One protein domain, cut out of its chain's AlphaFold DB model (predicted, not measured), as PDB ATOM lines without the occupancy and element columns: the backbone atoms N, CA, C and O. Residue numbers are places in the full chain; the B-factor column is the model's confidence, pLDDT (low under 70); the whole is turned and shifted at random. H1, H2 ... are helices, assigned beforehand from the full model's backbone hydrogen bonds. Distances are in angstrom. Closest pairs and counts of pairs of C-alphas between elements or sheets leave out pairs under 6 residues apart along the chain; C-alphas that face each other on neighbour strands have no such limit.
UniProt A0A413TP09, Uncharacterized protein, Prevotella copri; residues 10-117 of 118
ATOM      1  N   GLN A  10     -60.090  33.186 -18.221       92.06
ATOM      2  CA  GLN A  10     -58.669  33.520 -18.158       92.06
ATOM      3  C   GLN A  10     -58.172  33.793 -16.731       92.06
ATOM      4  O   GLN A  10     -57.020  33.480 -16.438       92.06
ATOM      5  N   TYR A  11     -59.008  34.297 -15.813       93.19
ATOM      6  CA  TYR A  11     -58.591  34.470 -14.415       93.19
ATOM      7  C   TYR A  11     -58.337  33.135 -13.721       93.19
ATOM      8  O   TYR A  11     -57.437  33.046 -12.900       93.19
ATOM      9  N   ARG A  12     -59.007  32.054 -14.138       96.12
ATOM     10  CA  ARG A  12     -58.699  30.712 -13.620       96.12
ATOM     11  C   ARG A  12     -57.308  30.246 -14.044       96.12
ATOM     12  O   ARG A  12     -56.642  29.556 -13.283       96.12
ATOM     13  N   ILE A  13     -56.851  30.628 -15.240       97.38
ATOM     14  CA  ILE A  13     -55.467  30.371 -15.674       97.38
ATOM     15  C   ILE A  13     -54.496  31.153 -14.781       97.38
ATOM     16  O   ILE A  13     -53.457  30.613 -14.401       97.38
ATOM     17  N   ALA A  14     -54.863  32.389 -14.422       96.31
ATOM     18  CA  ALA A  14     -54.095  33.209 -13.494       96.31
ATOM     19  C   ALA A  14     -53.973  32.589 -12.107       96.31
ATOM     20  O   ALA A  14     -52.859  32.374 -11.638       96.31
ATOM     21  N   ASP A  15     -55.094  32.180 -11.524       96.81
ATOM     22  CA  ASP A  15     -55.121  31.509 -10.228       96.81
ATOM     23  C   ASP A  15     -54.233  30.259 -10.217       96.81
ATOM     24  O   ASP A  15     -53.535  29.995  -9.239       96.81
ATOM     25  N   ILE A  16     -54.234  29.487 -11.310       97.94
ATOM     26  CA  ILE A  16     -53.392  28.294 -11.434       97.94
ATOM     27  C   ILE A  16     -51.913  28.681 -11.418       97.94
ATOM     28  O   ILE A  16     -51.168  28.127 -10.611       97.94
ATOM     29  N   TYR A  17     -51.465  29.599 -12.284       97.44
ATOM     30  CA  TYR A  17     -50.036  29.918 -12.319       97.44
ATOM     31  C   TYR A  17     -49.574  30.617 -11.038       97.44
ATOM     32  O   TYR A  17     -48.463  30.344 -10.604       97.44
ATOM     33  N   THR A  18     -50.415  31.437 -10.397       96.38
ATOM     34  CA  THR A  18     -50.081  32.103  -9.130       96.38
ATOM     35  C   THR A  18     -49.922  31.097  -7.997       96.38
ATOM     36  O   THR A  18     -48.971  31.196  -7.233       96.38
ATOM     37  N   LYS A  19     -50.775  30.067  -7.925       96.62
ATOM     38  CA  LYS A  19     -50.602  28.973  -6.952       96.62
ATOM     39  C   LYS A  19     -49.331  28.163  -7.193       96.62
ATOM     40  O   LYS A  19     -48.710  27.698  -6.244       96.62
ATOM     41  N   ILE A  20     -48.943  27.969  -8.456       97.44
ATOM     42  CA  ILE A  20     -47.677  27.299  -8.777       97.44
ATOM     43  C   ILE A  20     -46.495  28.200  -8.399       97.44
ATOM     44  O   ILE A  20     -45.521  27.695  -7.855       97.44
ATOM     45  N   GLU A  21     -46.566  29.509  -8.660       96.94
ATOM     46  CA  GLU A  21     -45.537  30.476  -8.249       96.94
ATOM     47  C   GLU A  21     -45.361  30.495  -6.736       96.94
ATOM     48  O   GLU A  21     -44.239  30.332  -6.274       96.94
ATOM     49  N   ASP A  22     -46.454  30.583  -5.981       95.56
ATOM     50  CA  ASP A  22     -46.423  30.493  -4.524       95.56
ATOM     51  C   ASP A  22     -45.800  29.172  -4.052       95.56
ATOM     52  O   ASP A  22     -44.883  29.151  -3.243       95.56
ATOM     53  N   TYR A  23     -46.190  28.039  -4.635       95.94
ATOM     54  CA  TYR A  23     -45.548  26.773  -4.290       95.94
ATOM     55  C   TYR A  23     -44.030  26.771  -4.572       95.94
ATOM     56  O   TYR A  23     -43.246  26.184  -3.822       95.94
ATOM     57  N   VAL A  24     -43.603  27.370  -5.687       96.81
ATOM     58  CA  VAL A  24     -42.214  27.318  -6.160       96.81
ATOM     59  C   VAL A  24     -41.313  28.301  -5.419       96.81
ATOM     60  O   VAL A  24     -40.205  27.926  -5.030       96.81
ATOM     61  N   ASP A  25     -41.763  29.541  -5.276       95.38
ATOM     62  CA  ASP A  25     -40.973  30.665  -4.783       95.38
ATOM     63  C   ASP A  25     -41.431  31.131  -3.389       95.38
ATOM     64  O   ASP A  25     -40.657  31.803  -2.713       95.38
ATOM     65  N   GLY A  26     -42.615  30.710  -2.929       95.31
ATOM     66  CA  GLY A  26     -43.302  31.213  -1.739       95.31
ATOM     67  C   GLY A  26     -43.858  32.627  -1.942       95.31
ATOM     68  O   GLY A  26     -43.709  33.232  -3.007       95.31
ATOM     69  N   HIS A  27     -44.451  33.188  -0.892       94.81
ATOM     70  CA  HIS A  27     -44.792  34.604  -0.812       94.81
ATOM     71  C   HIS A  27     -44.519  35.165   0.588       94.81
ATOM     72  O   HIS A  27     -44.565  34.422   1.575       94.81
ATOM     73  N   PRO A  28     -44.226  36.474   0.692       96.19
ATOM     74  CA  PRO A  28     -44.134  37.144   1.981       96.19
ATOM     75  C   PRO A  28     -45.499  37.152   2.666       96.19
ATOM     76  O   PRO A  28     -46.518  37.344   2.006       96.19
ATOM     77  N   LEU A  29     -45.489  36.993   3.983       95.69
ATOM     78  CA  LEU A  29     -46.670  37.092   4.828       95.69
ATOM     79  C   LEU A  29     -46.613  38.424   5.570       95.69
ATOM     80  O   LEU A  29     -45.553  38.820   6.064       95.69
ATOM     81  N   ASP A  30     -47.740  39.125   5.638       95.75
ATOM     82  CA  ASP A  30     -47.878  40.215   6.596       95.75
ATOM     83  C   ASP A  30     -48.163  39.669   8.009       95.75
ATOM     84  O   ASP A  30     -48.270  38.460   8.222       95.75
ATOM     85  N   GLU A  31     -48.252  40.554   9.004       93.94
ATOM     86  CA  GLU A  31     -48.463  40.131  10.392       93.94
ATOM     87  C   GLU A  31     -49.779  39.363  10.595       93.94
ATOM     88  O   GLU A  31     -49.877  38.561  11.525       93.94
ATOM     89  N   GLU A  32     -50.817  39.643   9.804       95.06
ATOM     90  CA  GLU A  32     -52.107  38.960   9.907       95.06
ATOM     91  C   GLU A  32     -52.062  37.597   9.229       95.06
ATOM     92  O   GLU A  32     -52.448  36.601   9.847       95.06
ATOM     93  N   ASP A  33     -51.513  37.542   8.022       94.00
ATOM     94  CA  ASP A  33     -51.328  36.311   7.267       94.00
ATOM     95  C   ASP A  33     -50.401  35.338   8.004       94.00
ATOM     96  O   ASP A  33     -50.699  34.148   8.092       94.00
ATOM     97  N   GLU A  34     -49.316  35.830   8.608       93.44
ATOM     98  CA  GLU A  34     -48.413  35.003   9.405       93.44
ATOM     99  C   GLU A  34     -49.119  34.416  10.628       93.44
ATOM    100  O   GLU A  34     -48.979  33.223  10.898       93.44
ATOM    101  N   ARG A  35     -49.911  35.214  11.357       93.69
ATOM    102  CA  ARG A  35     -50.700  34.696  12.487       93.69
ATOM    103  C   ARG A  35     -51.659  33.603  12.028       93.69
ATOM    104  O   ARG A  35     -51.665  32.532  12.624       93.69
ATOM    105  N   CYS A  36     -52.416  33.849  10.957       93.00
ATOM    106  CA  CYS A  36     -53.334  32.866  10.386       93.00
ATOM    107  C   CYS A  36     -52.609  31.576   9.976       93.00
ATOM    108  O   CYS A  36     -53.106  30.482  10.237       93.00
ATOM    109  N   PHE A  37     -51.429  31.700   9.365       90.38
ATOM    110  CA  PHE A  37     -50.625  30.564   8.931       90.38
ATOM    111  C   PHE A  37     -50.128  29.735  10.123       90.38
ATOM    112  O   PHE A  37     -50.260  28.515  10.128       90.38
ATOM    113  N   LEU A  38     -49.612  30.393  11.166       91.75
ATOM    114  CA  LEU A  38     -49.084  29.745  12.372       91.75
ATOM    115  C   LEU A  38     -50.177  29.177  13.297       91.75
ATOM    116  O   LEU A  38     -49.871  28.389  14.191       91.75
ATOM    117  N   GLU A  39     -51.436  29.577  13.115       93.25
ATOM    118  CA  GLU A  39     -52.596  29.007  13.812       93.25
ATOM    119  C   GLU A  39     -53.119  27.712  13.160       93.25
ATOM    120  O   GLU A  39     -53.964  27.026  13.753       93.25
ATOM    121  N   ASP A  40     -52.629  27.338  11.969       89.00
ATOM    122  CA  ASP A  40     -53.051  26.108  11.302       89.00
ATOM    123  C   ASP A  40     -52.604  24.872  12.101       89.00
ATOM    124  O   ASP A  40     -51.423  24.601  12.314       89.00
ATOM    125  N   ARG A  41     -53.586  24.075  12.531       81.06
ATOM    126  CA  ARG A  41     -53.359  22.855  13.320       81.06
ATOM    127  C   ARG A  41     -52.687  21.731  12.533       81.06
ATOM    128  O   ARG A  41     -52.341  20.720  13.138       81.06
ATOM    129  N   TRP A  42     -52.562  21.877  11.219       86.31
ATOM    130  CA  TRP A  42     -51.902  20.924  10.331       86.31
ATOM    131  C   TRP A  42     -50.519  21.398   9.875       86.31
ATOM    132  O   TRP A  42     -49.941  20.771   8.991       86.31
ATOM    133  N   LEU A  43     -50.001  22.489  10.446       86.81
ATOM    134  CA  LEU A  43     -48.691  23.011  10.090       86.81
ATOM    135  C   LEU A  43     -47.566  22.114  10.630       86.81
ATOM    136  O   LEU A  43     -47.516  21.811  11.823       86.81
ATOM    137  N   GLU A  44     -46.652  21.713   9.748       90.69
ATOM    138  CA  GLU A  44     -45.472  20.926  10.114       90.69
ATOM    139  C   GLU A  44     -44.432  21.786  10.865       90.69
ATOM    140  O   GLU A  44     -44.317  22.998  10.656       90.69
ATOM    141  N   GLU A  45     -43.650  21.171  11.761       91.56
ATOM    142  CA  GLU A  45     -42.708  21.894  12.639       91.56
ATOM    143  C   GLU A  45     -41.608  22.655  11.875       91.56
ATOM    144  O   GLU A  45     -41.086  23.673  12.347       91.56
ATOM    145  N   ASP A  46     -41.193  22.143  10.718       92.38
ATOM    146  CA  ASP A  46     -40.201  22.786   9.862       92.38
ATOM    147  C   ASP A  46     -40.785  23.983   9.104       92.38
ATOM    148  O   ASP A  46     -40.101  25.009   8.998       92.38
ATOM    149  N   GLU A  47     -42.046  23.901   8.668       92.12
ATOM    150  CA  GLU A  47     -42.785  25.020   8.083       92.12
ATOM    151  C   GLU A  47     -43.013  26.149   9.109       92.12
ATOM    152  O   GLU A  47     -42.680  27.299   8.809       92.12
ATOM    153  N   ASP A  48     -43.463  25.846  10.339       93.56
ATOM    154  CA  ASP A  48     -43.607  26.839  11.431       93.56
ATOM    155  C   ASP A  48     -42.288  27.579  11.681       93.56
ATOM    156  O   ASP A  48     -42.221  28.814  11.661       93.56
ATOM    157  N   ARG A  49     -41.196  26.820  11.837       94.75
ATOM    158  CA  ARG A  49     -39.865  27.386  12.070       94.75
ATOM    159  C   ARG A  49     -39.421  28.279  10.916       94.75
ATOM    160  O   ARG A  49     -38.780  29.306  11.160       94.75
ATOM    161  N   TYR A  50     -39.682  27.869   9.675       95.50
ATOM    162  CA  TYR A  50     -39.321  28.649   8.498       95.50
ATOM    163  C   TYR A  50     -40.088  29.971   8.476       95.50
ATOM    164  O   TYR A  50     -39.466  31.031   8.394       95.50
ATOM    165  N   VAL A  51     -41.412  29.914   8.630       95.19
ATOM    166  CA  VAL A  51     -42.290  31.085   8.570       95.19
ATOM    167  C   VAL A  51     -41.942  32.100   9.651       95.19
ATOM    168  O   VAL A  51     -41.674  33.246   9.312       95.19
ATOM    169  N   ARG A  52     -41.790  31.686  10.916       94.62
ATOM    170  CA  ARG A  52     -41.404  32.601  12.013       94.62
ATOM    171  C   ARG A  52     -40.066  33.299  11.794       94.62
ATOM    172  O   ARG A  52     -39.806  34.359  12.354       94.62
ATOM    173  N   LYS A  53     -39.157  32.649  11.064       96.56
ATOM    174  CA  LYS A  53     -37.816  33.175  10.801       96.56
ATOM    175  C   LYS A  53     -37.792  34.104   9.590       96.56
ATOM    176  O   LYS A  53     -36.976  35.024   9.554       96.56
ATOM    177  N   HIS A  54     -38.605  33.808   8.582       96.31
ATOM    178  CA  HIS A  54     -38.529  34.440   7.269       96.31
ATOM    179  C   HIS A  54     -39.707  35.368   6.962       96.31
ATOM    180  O   HIS A  54     -39.590  36.145   6.018       96.31
ATOM    181  N   HIS A  55     -40.794  35.312   7.739       95.50
ATOM    182  CA  HIS A  55     -42.061  36.002   7.475       95.50
ATOM    183  C   HIS A  55     -42.545  35.744   6.036       95.50
ATOM    184  O   HIS A  55     -42.918  36.647   5.290       95.50
ATOM    185  N   HIS A  56     -42.410  34.489   5.603       96.25
ATOM    186  CA  HIS A  56     -42.561  34.064   4.216       96.25
ATOM    187  C   HIS A  56     -42.914  32.580   4.167       96.25
ATOM    188  O   HIS A  56     -42.336  31.795   4.926       96.25
ATOM    189  N   THR A  57     -43.810  32.174   3.265       94.38
ATOM    190  CA  THR A  57     -44.151  30.754   3.092       94.38
ATOM    191  C   THR A  57     -42.954  29.956   2.585       94.38
ATOM    192  O   THR A  57     -42.086  30.474   1.873       94.38
ATOM    193  N   MET A  58     -42.872  28.684   2.981       94.75
ATOM    194  CA  MET A  58     -41.748  27.828   2.620       94.75
ATOM    195  C   MET A  58     -41.782  27.472   1.120       94.75
ATOM    196  O   MET A  58     -42.708  26.785   0.677       94.75
ATOM    197  N   PRO A  59     -40.769  27.869   0.325       96.00
ATOM    198  CA  PRO A  59     -40.709  27.515  -1.086       96.00
ATOM    199  C   PRO A  59     -40.399  26.028  -1.256       96.00
ATOM    200  O   PRO A  59     -39.566  25.465  -0.543       96.00
ATOM    201  N   ASN A  60     -41.013  25.396  -2.257       95.19
ATOM    202  CA  ASN A  60     -40.815  23.985  -2.589       95.19
ATOM    203  C   ASN A  60     -40.944  23.059  -1.363       95.19
ATOM    204  O   ASN A  60     -40.079  22.210  -1.127       95.19
ATOM    205  N   ARG A  61     -42.029  23.212  -0.592       90.56
ATOM    206  CA  ARG A  61     -42.259  22.454   0.652       90.56
ATOM    207  C   ARG A  61     -42.137  20.930   0.508       90.56
ATOM    208  O   ARG A  61     -41.686  20.267   1.427       90.56
ATOM    209  N   TYR A  62     -42.448  20.353  -0.662       91.06
ATOM    210  CA  TYR A  62     -42.305  18.905  -0.888       91.06
ATOM    211  C   TYR A  62     -40.888  18.463  -1.287       91.06
ATOM    212  O   TYR A  62     -40.687  17.303  -1.644       91.06
ATOM    213  N   GLY A  63     -39.905  19.367  -1.290       94.94
ATOM    214  CA  GLY A  63     -38.513  19.033  -1.592       94.94
ATOM    215  C   GLY A  63     -38.304  18.487  -3.008       94.94
ATOM    216  O   GLY A  63     -37.444  17.633  -3.226       94.94
ATOM    217  N   LEU A  64     -39.088  18.956  -3.988       96.94
ATOM    218  CA  LEU A  64     -38.987  18.498  -5.373       96.94
ATOM    219  C   LEU A  64     -37.618  18.827  -5.974       96.94
ATOM    220  O   LEU A  64     -36.951  19.793  -5.591       96.94
ATOM    221  N   SER A  65     -37.219  18.037  -6.972       98.12
ATOM    222  CA  SER A  65     -35.939  18.223  -7.651       98.12
ATOM    223  C   SER A  65     -35.848  19.589  -8.344       98.12
ATOM    224  O   SER A  65     -36.843  20.148  -8.817       98.12
ATOM    225  N   LYS A  66     -34.622  20.101  -8.495       97.50
ATOM    226  CA  LYS A  66     -34.364  21.336  -9.257       97.50
ATOM    227  C   LYS A  66     -34.860  21.241 -10.702       97.50
ATOM    228  O   LYS A  66     -35.296  22.242 -11.263       97.50
ATOM    229  N   GLU A  67     -34.791  20.052 -11.299       98.25
ATOM    230  CA  GLU A  67     -35.282  19.790 -12.654       98.25
ATOM    231  C   GLU A  67     -36.805  19.933 -12.719       98.25
ATOM    232  O   GLU A  67     -37.316  20.649 -13.577       98.25
ATOM    233  N   THR A  68     -37.521  19.360 -11.750       98.31
ATOM    234  CA  THR A  68     -38.977  19.504 -11.619       98.31
ATOM    235  C   THR A  68     -39.384  20.965 -11.438       98.31
ATOM    236  O   THR A  68     -40.248  21.456 -12.163       98.31
ATOM    237  N   ILE A  69     -38.717  21.698 -10.540       98.25
ATOM    238  CA  ILE A  69     -38.989  23.127 -10.320       98.25
ATOM    239  C   ILE A  69     -38.723  23.951 -11.586       98.25
ATOM    240  O   ILE A  69     -39.485  24.864 -11.913       98.25
ATOM    241  N   LYS A  70     -37.682  23.614 -12.353       97.75
ATOM    242  CA  LYS A  70     -37.401  24.270 -13.635       97.75
ATOM    243  C   LYS A  70     -38.527  24.050 -14.647       97.75
ATOM    244  O   LYS A  70     -38.885  24.991 -15.354       97.75
ATOM    245  N   GLU A  71     -39.094  22.847 -14.717       98.38
ATOM    246  CA  GLU A  71     -40.255  22.582 -15.572       98.38
ATOM    247  C   GLU A  71     -41.507  23.326 -15.091       98.38
ATOM    248  O   GLU A  71     -42.239  23.866 -15.919       98.38
ATOM    249  N   PHE A  72     -41.721  23.471 -13.779       98.06
ATOM    250  CA  PHE A  72     -42.828  24.283 -13.254       98.06
ATOM    251  C   PHE A  72     -42.703  25.749 -13.671       98.06
ATOM    252  O   PHE A  72     -43.672  26.325 -14.163       98.06
ATOM    253  N   LYS A  73     -41.499  26.333 -13.585       97.12
ATOM    254  CA  LYS A  73     -41.247  27.709 -14.052       97.12
ATOM    255  C   LYS A  73     -41.530  27.872 -15.548       97.12
ATOM    256  O   LYS A  73     -42.129  28.865 -15.953       97.12
ATOM    257  N   LYS A  74     -41.190  26.877 -16.377       97.75
ATOM    258  CA  LYS A  74     -41.592  26.870 -17.798       97.75
ATOM    259  C   LYS A  74     -43.111  26.786 -17.962       97.75
ATOM    260  O   LYS A  74     -43.668  27.499 -18.794       97.75
ATOM    261  N   GLY A  75     -43.776  25.943 -17.171       97.94
ATOM    262  CA  GLY A  75     -45.234  25.827 -17.141       97.94
ATOM    263  C   GLY A  75     -45.911  27.158 -16.816       97.94
ATOM    264  O   GLY A  75     -46.794  27.585 -17.555       97.94
ATOM    265  N   ILE A  76     -45.431  27.867 -15.790       97.81
ATOM    266  CA  ILE A  76     -45.888  29.216 -15.423       97.81
ATOM    267  C   ILE A  76     -45.760  30.178 -16.613       97.81
ATOM    268  O   ILE A  76     -46.714  30.884 -16.940       97.81
ATOM    269  N   GLU A  77     -44.621  30.190 -17.318       96.62
ATOM    270  CA  GLU A  77     -44.444  31.051 -18.497       96.62
ATOM    271  C   GLU A  77     -45.450  30.748 -19.619       96.62
ATOM    272  O   GLU A  77     -45.909  31.665 -20.306       96.62
ATOM    273  N   LEU A  78     -45.791  29.474 -19.828       98.06
ATOM    274  CA  LEU A  78     -46.790  29.064 -20.816       98.06
ATOM    275  C   LEU A  78     -48.203  29.467 -20.387       98.06
ATOM    276  O   LEU A  78     -48.952  29.991 -21.210       98.06
ATOM    277  N   LEU A  79     -48.547  29.289 -19.111       97.94
ATOM    278  CA  LEU A  79     -49.847  29.672 -18.557       97.94
ATOM    279  C   LEU A  79     -50.065  31.188 -18.617       97.94
ATOM    280  O   LEU A  79     -51.129  31.629 -19.043       97.94
ATOM    281  N   LYS A  80     -49.047  31.997 -18.302       97.38
ATOM    282  CA  LYS A  80     -49.107  33.463 -18.450       97.38
ATOM    283  C   LYS A  80     -49.389  33.882 -19.891       97.38
ATOM    284  O   LYS A  80     -50.226  34.745 -20.141       97.38
ATOM    285  N   LYS A  81     -48.735  33.241 -20.867       97.56
ATOM    286  CA  LYS A  81     -49.040  33.481 -22.287       97.56
ATOM    287  C   LYS A  81     -50.470  33.054 -22.610       97.56
ATOM    288  O   LYS A  81     -51.190  33.820 -23.238       97.56
ATOM    289  N   ALA A  82     -50.891  31.869 -22.165       97.88
ATOM    290  CA  ALA A  82     -52.237  31.358 -22.404       97.88
ATOM    291  C   ALA A  82     -53.323  32.298 -21.855       97.88
ATOM    292  O   ALA A  82     -54.291  32.565 -22.559       97.88
ATOM    293  N   GLN A  83     -53.129  32.860 -20.657       97.44
ATOM    294  CA  GLN A  83     -54.014  33.868 -20.073       97.44
ATOM    295  C   GLN A  83     -54.145  35.103 -20.980       97.44
ATOM    296  O   GLN A  83     -55.261  35.528 -21.267       97.44
ATOM    297  N   VAL A  84     -53.023  35.655 -21.464       96.75
ATOM    298  CA  VAL A  84     -53.025  36.817 -22.373       96.75
ATOM    299  C   VAL A  84     -53.769  36.503 -23.670       96.75
ATOM    300  O   VAL A  84     -54.633  37.271 -24.086       96.75
ATOM    301  N   TYR A  85     -53.477  35.362 -24.301       97.12
ATOM    302  CA  TYR A  85     -54.181  34.946 -25.515       97.12
ATOM    303  C   TYR A  85     -55.683  34.781 -25.267       97.12
ATOM    304  O   TYR A  85     -56.482  35.305 -26.042       97.12
ATOM    305  N   ALA A  86     -56.067  34.107 -24.179       96.25
ATOM    306  CA  ALA A  86     -57.463  33.912 -23.814       96.25
ATOM    307  C   ALA A  86     -58.180  35.257 -23.628       96.25
ATOM    308  O   ALA A  86     -59.215  35.468 -24.246       96.25
ATOM    309  N   GLN A  87     -57.586  36.194 -22.881       94.62
ATOM    310  CA  GLN A  87     -58.132  37.538 -22.657       94.62
ATOM    311  C   GLN A  87     -58.328  38.328 -23.958       94.62
ATOM    312  O   GLN A  87     -59.348  38.990 -24.139       94.62
ATOM    313  N   ARG A  88     -57.345  38.296 -24.863       95.19
ATOM    314  CA  ARG A  88     -57.387  39.083 -26.105       95.19
ATOM    315  C   ARG A  88     -58.396  38.527 -27.100       95.19
ATOM    316  O   ARG A  88     -59.118  39.297 -27.726       95.19
ATOM    317  N   ILE A  89     -58.474  37.203 -27.215       94.94
ATOM    318  CA  ILE A  89     -59.485  36.539 -28.044       94.94
ATOM    319  C   ILE A  89     -60.883  36.783 -27.460       94.94
ATOM    320  O   ILE A  89     -61.814  37.052 -28.213       94.94
ATOM    321  N   ASP A  90     -61.023  36.746 -26.133       93.56
ATOM    322  CA  ASP A  90     -62.278  37.018 -25.431       93.56
ATOM    323  C   ASP A  90     -62.851  38.400 -25.773       93.56
ATOM    324  O   ASP A  90     -64.011  38.517 -26.174       93.56
ATOM    325  N   TRP A  91     -62.019  39.442 -25.697       92.00
ATOM    326  CA  TRP A  91     -62.412  40.810 -26.044       92.00
ATOM    327  C   TRP A  91     -62.742  40.982 -27.528       92.00
ATOM    328  O   TRP A  91     -63.757  41.603 -27.848       92.00
ATOM    329  N   LEU A  92     -61.954  40.378 -28.425       93.50
ATOM    330  CA  LEU A  92     -62.234  40.403 -29.864       93.50
ATOM    331  C   LEU A  92     -63.602  39.776 -30.178       93.50
ATOM    332  O   LEU A  92     -64.410  40.360 -30.894       93.50
ATOM    333  N   LEU A  93     -63.894  38.603 -29.611       93.00
ATOM    334  CA  LEU A  93     -65.151  37.891 -29.864       93.00
ATOM    335  C   LEU A  93     -66.362  38.494 -29.137       93.00
ATOM    336  O   LEU A  93     -67.500  38.195 -29.505       93.00
ATOM    337  N   SER A  94     -66.130  39.324 -28.119       90.12
ATOM    338  CA  SER A  94     -67.177  40.073 -27.411       90.12
ATOM    339  C   SER A  94     -67.556  41.381 -28.114       90.12
ATOM    340  O   SER A  94     -68.552  41.997 -27.743       90.12
ATOM    341  N   GLY A  95     -66.790  41.795 -29.133       87.62
ATOM    342  CA  GLY A  95     -66.961  43.077 -29.820       87.62
ATOM    343  C   GLY A  95     -66.377  44.276 -29.063       87.62
ATOM    344  O   GLY A  95     -66.597  45.413 -29.474       87.62
ATOM    345  N   ASP A  96     -65.624  44.027 -27.986       84.31
ATOM    346  CA  ASP A  96     -64.927  45.058 -27.204       84.31
ATOM    347  C   ASP A  96     -63.582  45.452 -27.840       84.31
ATOM    348  O   ASP A  96     -62.981  46.466 -27.475       84.31
ATOM    349  N   ASP A  97     -63.106  44.649 -28.796       85.75
ATOM    350  CA  ASP A  97     -61.903  44.910 -29.575       85.75
ATOM    351  C   ASP A  97     -62.147  44.753 -31.082       85.75
ATOM    352  O   ASP A  97     -63.022  44.003 -31.515       85.75
ATOM    353  N   GLY A  98     -61.345  45.457 -31.881       91.31
ATOM    354  CA  GLY A  98     -61.276  45.284 -33.336       91.31
ATOM    355  C   GLY A  98     -60.056  44.454 -33.734       91.31
ATOM    356  O   GLY A  98     -59.094  44.375 -32.974       91.31
ATOM    357  N   GLU A  99     -60.059  43.864 -34.931       92.75
ATOM    358  CA  GLU A  99     -58.972  42.987 -35.404       92.75
ATOM    359  C   GLU A  99     -57.595  43.683 -35.411       92.75
ATOM    360  O   GLU A  99     -56.608  43.125 -34.925       92.75
ATOM    361  N   ASP A 100     -57.538  44.945 -35.848       90.31
ATOM    362  CA  ASP A 100     -56.304  45.746 -35.830       90.31
ATOM    363  C   ASP A 100     -55.763  45.941 -34.405       90.31
ATOM    364  O   ASP A 100     -54.572  45.754 -34.126       90.31
ATOM    365  N   ASN A 101     -56.654  46.277 -33.470       92.44
ATOM    366  CA  ASN A 101     -56.298  46.494 -32.071       92.44
ATOM    367  C   ASN A 101     -55.928  45.186 -31.364       92.44
ATOM    368  O   ASN A 101     -55.020  45.187 -30.529       92.44
ATOM    369  N   PHE A 102     -56.568  44.068 -31.720       94.75
ATOM    370  CA  PHE A 102     -56.233  42.746 -31.200       94.75
ATOM    371  C   PHE A 102     -54.754  42.431 -31.441       94.75
ATOM    372  O   PHE A 102     -54.034  42.098 -30.498       94.75
ATOM    373  N   HIS A 103     -54.269  42.594 -32.676       95.25
ATOM    374  CA  HIS A 103     -52.873  42.312 -33.009       95.25
ATOM    375  C   HIS A 103     -51.890  43.258 -32.312       95.25
ATOM    376  O   HIS A 103     -50.865  42.795 -31.797       95.25
ATOM    377  N   LEU A 104     -52.200  44.560 -32.266       95.75
ATOM    378  CA  LEU A 104     -51.370  45.555 -31.582       95.75
ATOM    379  C   LEU A 104     -51.222  45.206 -30.092       95.75
ATOM    380  O   LEU A 104     -50.110  45.013 -29.598       95.75
ATOM    381  N   ARG A 105     -52.350  45.057 -29.393       95.38
ATOM    382  CA  ARG A 105     -52.377  44.868 -27.940       95.38
ATOM    383  C   ARG A 105     -51.878  43.491 -27.517       95.38
ATOM    384  O   ARG A 105     -51.218  43.368 -26.490       95.38
ATOM    385  N   LEU A 106     -52.127  42.450 -28.318       96.50
ATOM    386  CA  LEU A 106     -51.547  41.126 -28.084       96.50
ATOM    387  C   LEU A 106     -50.015  41.187 -28.101       96.50
ATOM    388  O   LEU A 106     -49.356  40.607 -27.238       96.50
ATOM    389  N   LYS A 107     -49.432  41.898 -29.073       96.12
ATOM    390  CA  LYS A 107     -47.979  42.065 -29.163       96.12
ATOM    391  C   LYS A 107     -47.427  42.822 -27.953       96.12
ATOM    392  O   LYS A 107     -46.399  42.408 -27.414       96.12
ATOM    393  N   GLU A 108     -48.092  43.897 -27.536       95.69
ATOM    394  CA  GLU A 108     -47.715  44.692 -26.361       95.69
ATOM    395  C   GLU A 108     -47.761  43.863 -25.071       95.69
ATOM    396  O   GLU A 108     -46.771  43.806 -24.343       95.69
ATOM    397  N   ASP A 109     -48.847  43.131 -24.820       95.88
ATOM    398  CA  ASP A 109     -48.978  42.294 -23.623       95.88
ATOM    399  C   ASP A 109     -47.936  41.174 -23.569       95.88
ATOM    400  O   ASP A 109     -47.316  40.932 -22.531       95.88
ATOM    401  N   LEU A 110     -47.696  40.497 -24.696       96.00
ATOM    402  CA  LEU A 110     -46.664  39.464 -24.777       96.00
ATOM    403  C   LEU A 110     -45.255  40.045 -24.585       96.00
ATOM    404  O   LEU A 110     -44.373  39.345 -24.079       96.00
ATOM    405  N   ALA A 111     -45.021  41.301 -24.976       94.44
ATOM    406  CA  ALA A 111     -43.774  42.004 -24.693       94.44
ATOM    407  C   ALA A 111     -43.656  42.366 -23.203       94.44
ATOM    408  O   ALA A 111     -42.595  42.153 -22.614       94.44
ATOM    409  N   ASN A 112     -44.751  42.795 -22.569       92.38
ATOM    410  CA  ASN A 112     -44.806  43.092 -21.135       92.38
ATOM    411  C   ASN A 112     -44.533  41.854 -20.263       92.38
ATOM    412  O   ASN A 112     -43.905  41.957 -19.210       92.38
ATOM    413  N   LEU A 113     -44.923  40.657 -20.716       90.31
ATOM    414  CA  LEU A 113     -44.537  39.407 -20.047       90.31
ATOM    415  C   LEU A 113     -43.024  39.142 -20.096       90.31
ATOM    416  O   LEU A 113     -42.487  38.491 -19.202       90.31
ATOM    417  N   LYS A 114     -42.324  39.613 -21.136       78.69
ATOM    418  CA  LYS A 114     -40.867  39.450 -21.264       78.69
ATOM    419  C   LYS A 114     -40.094  40.486 -20.450       78.69
ATOM    420  O   LYS A 114     -39.019  40.156 -19.964       78.69
ATOM    421  N   SER A 115     -40.613  41.708 -20.313       68.00
ATOM    422  CA  SER A 115     -39.940  42.787 -19.576       68.00
ATOM    423  C   SER A 115     -39.979  42.590 -18.059       68.00
ATOM    424  O   SER A 115     -39.021  42.952 -17.387       68.00
ATOM    425  N   LYS A 116     -41.009  41.922 -17.523       59.72
ATOM    426  CA  LYS A 116     -41.085  41.514 -16.105       59.72
ATOM    427  C   LYS A 116     -40.115  40.381 -15.706       59.72
ATOM    428  O   LYS A 116     -40.230  39.855 -14.608       59.72
ATOM    429  N   LYS A 117     -39.178  39.981 -16.579       52.72
ATOM    430  CA  LYS A 117     -38.102  39.014 -16.271       52.72
ATOM    431  C   LYS A 117     -36.866  39.656 -15.599       52.72
ATOM    432  O   LYS A 117     -35.810  39.027 -15.611       52.72
TER     433      LYS A 117
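What this domain is: This is residues 10 to 117 of the 118 residues of an uncharacterized protein of Prevotella copri (UniProt A0A413TP09). A long helix, H4, makes the backbone of this model; H1 and H5 run beside it on different sides, and a small head made of the helical hairpin H2 and H3 sits off one end, joined to the long part by the chain at residues 26 to 30 and 55 to 65. H1 and H5 are apart from each other, and each of them touches H4. The 108 printed residues hold five named helices, in the order H1, H2, H3, H4, H5, and no named strand; the class is all helix. The whole is loose, with a radius of gyration of the C-alphas of 18.3 A, and elongated, spanning 55 by 32 by 22 A.

How they stand to each other: Begin with H4, residues 66 to 94, the longest helix. H1, residues 10 to 25, touches it, and the closest C-alphas, those of Gln 10 and Gln 83, are 5.0 A apart. The two run opposite ways at a shallow tilt of 18 degrees. H5, residues 99 to 115, touches H4 at residues 80 to 92 of H4 alone; look at the C-alphas of Arg 88 and Phe 102, the closest, 6.4 A apart. H4 and H5 form a helical hairpin, opposite ways at a shallow tilt of 23 degrees. Farther out, H2, residues 31 to 38, and H3, residues 45 to 54, form a second helical hairpin, at a shallow tilt of 14 degrees. They touch, with the C-alphas of Leu 38 and Asp 48 closest, at 6.3 A. H2 is apart from H1 and H4, and H3 is apart from both as well. In H1, H2, H3 and H4 every O i to N i+4 pair is within hydrogen-bond range; in H5 12 of 13 are.

Where its parts are: Find C-alpha 66 at (-34.364, 21.336, -9.257); from there H4 runs 41.9 A to C-alpha 94 at (-67.177, 40.073, -27.411). H1 starts at C-alpha 10, (-58.669, 33.520, -18.158), and measures 22.4 A from first to last C-alpha, and H5 measures 24.8 A, ending at C-alpha 115, (-39.940, 42.787, -19.576). In the head, H2 is 10.6 A and H3 14.3 A long.

The domain as a whole: The C-alphas of Glu 45 and Asp 100, 55.7 A apart, are the two farthest from each other. The printed part has no cut. The links H1 to H2 and H4 to H5 are tight, H2 to H3 is short, and H3 to H4, 11 residues, is long. The mean pLDDT of the printed part is 93.5; residues 115 to 117, of which 115 belongs to H5, are under 70.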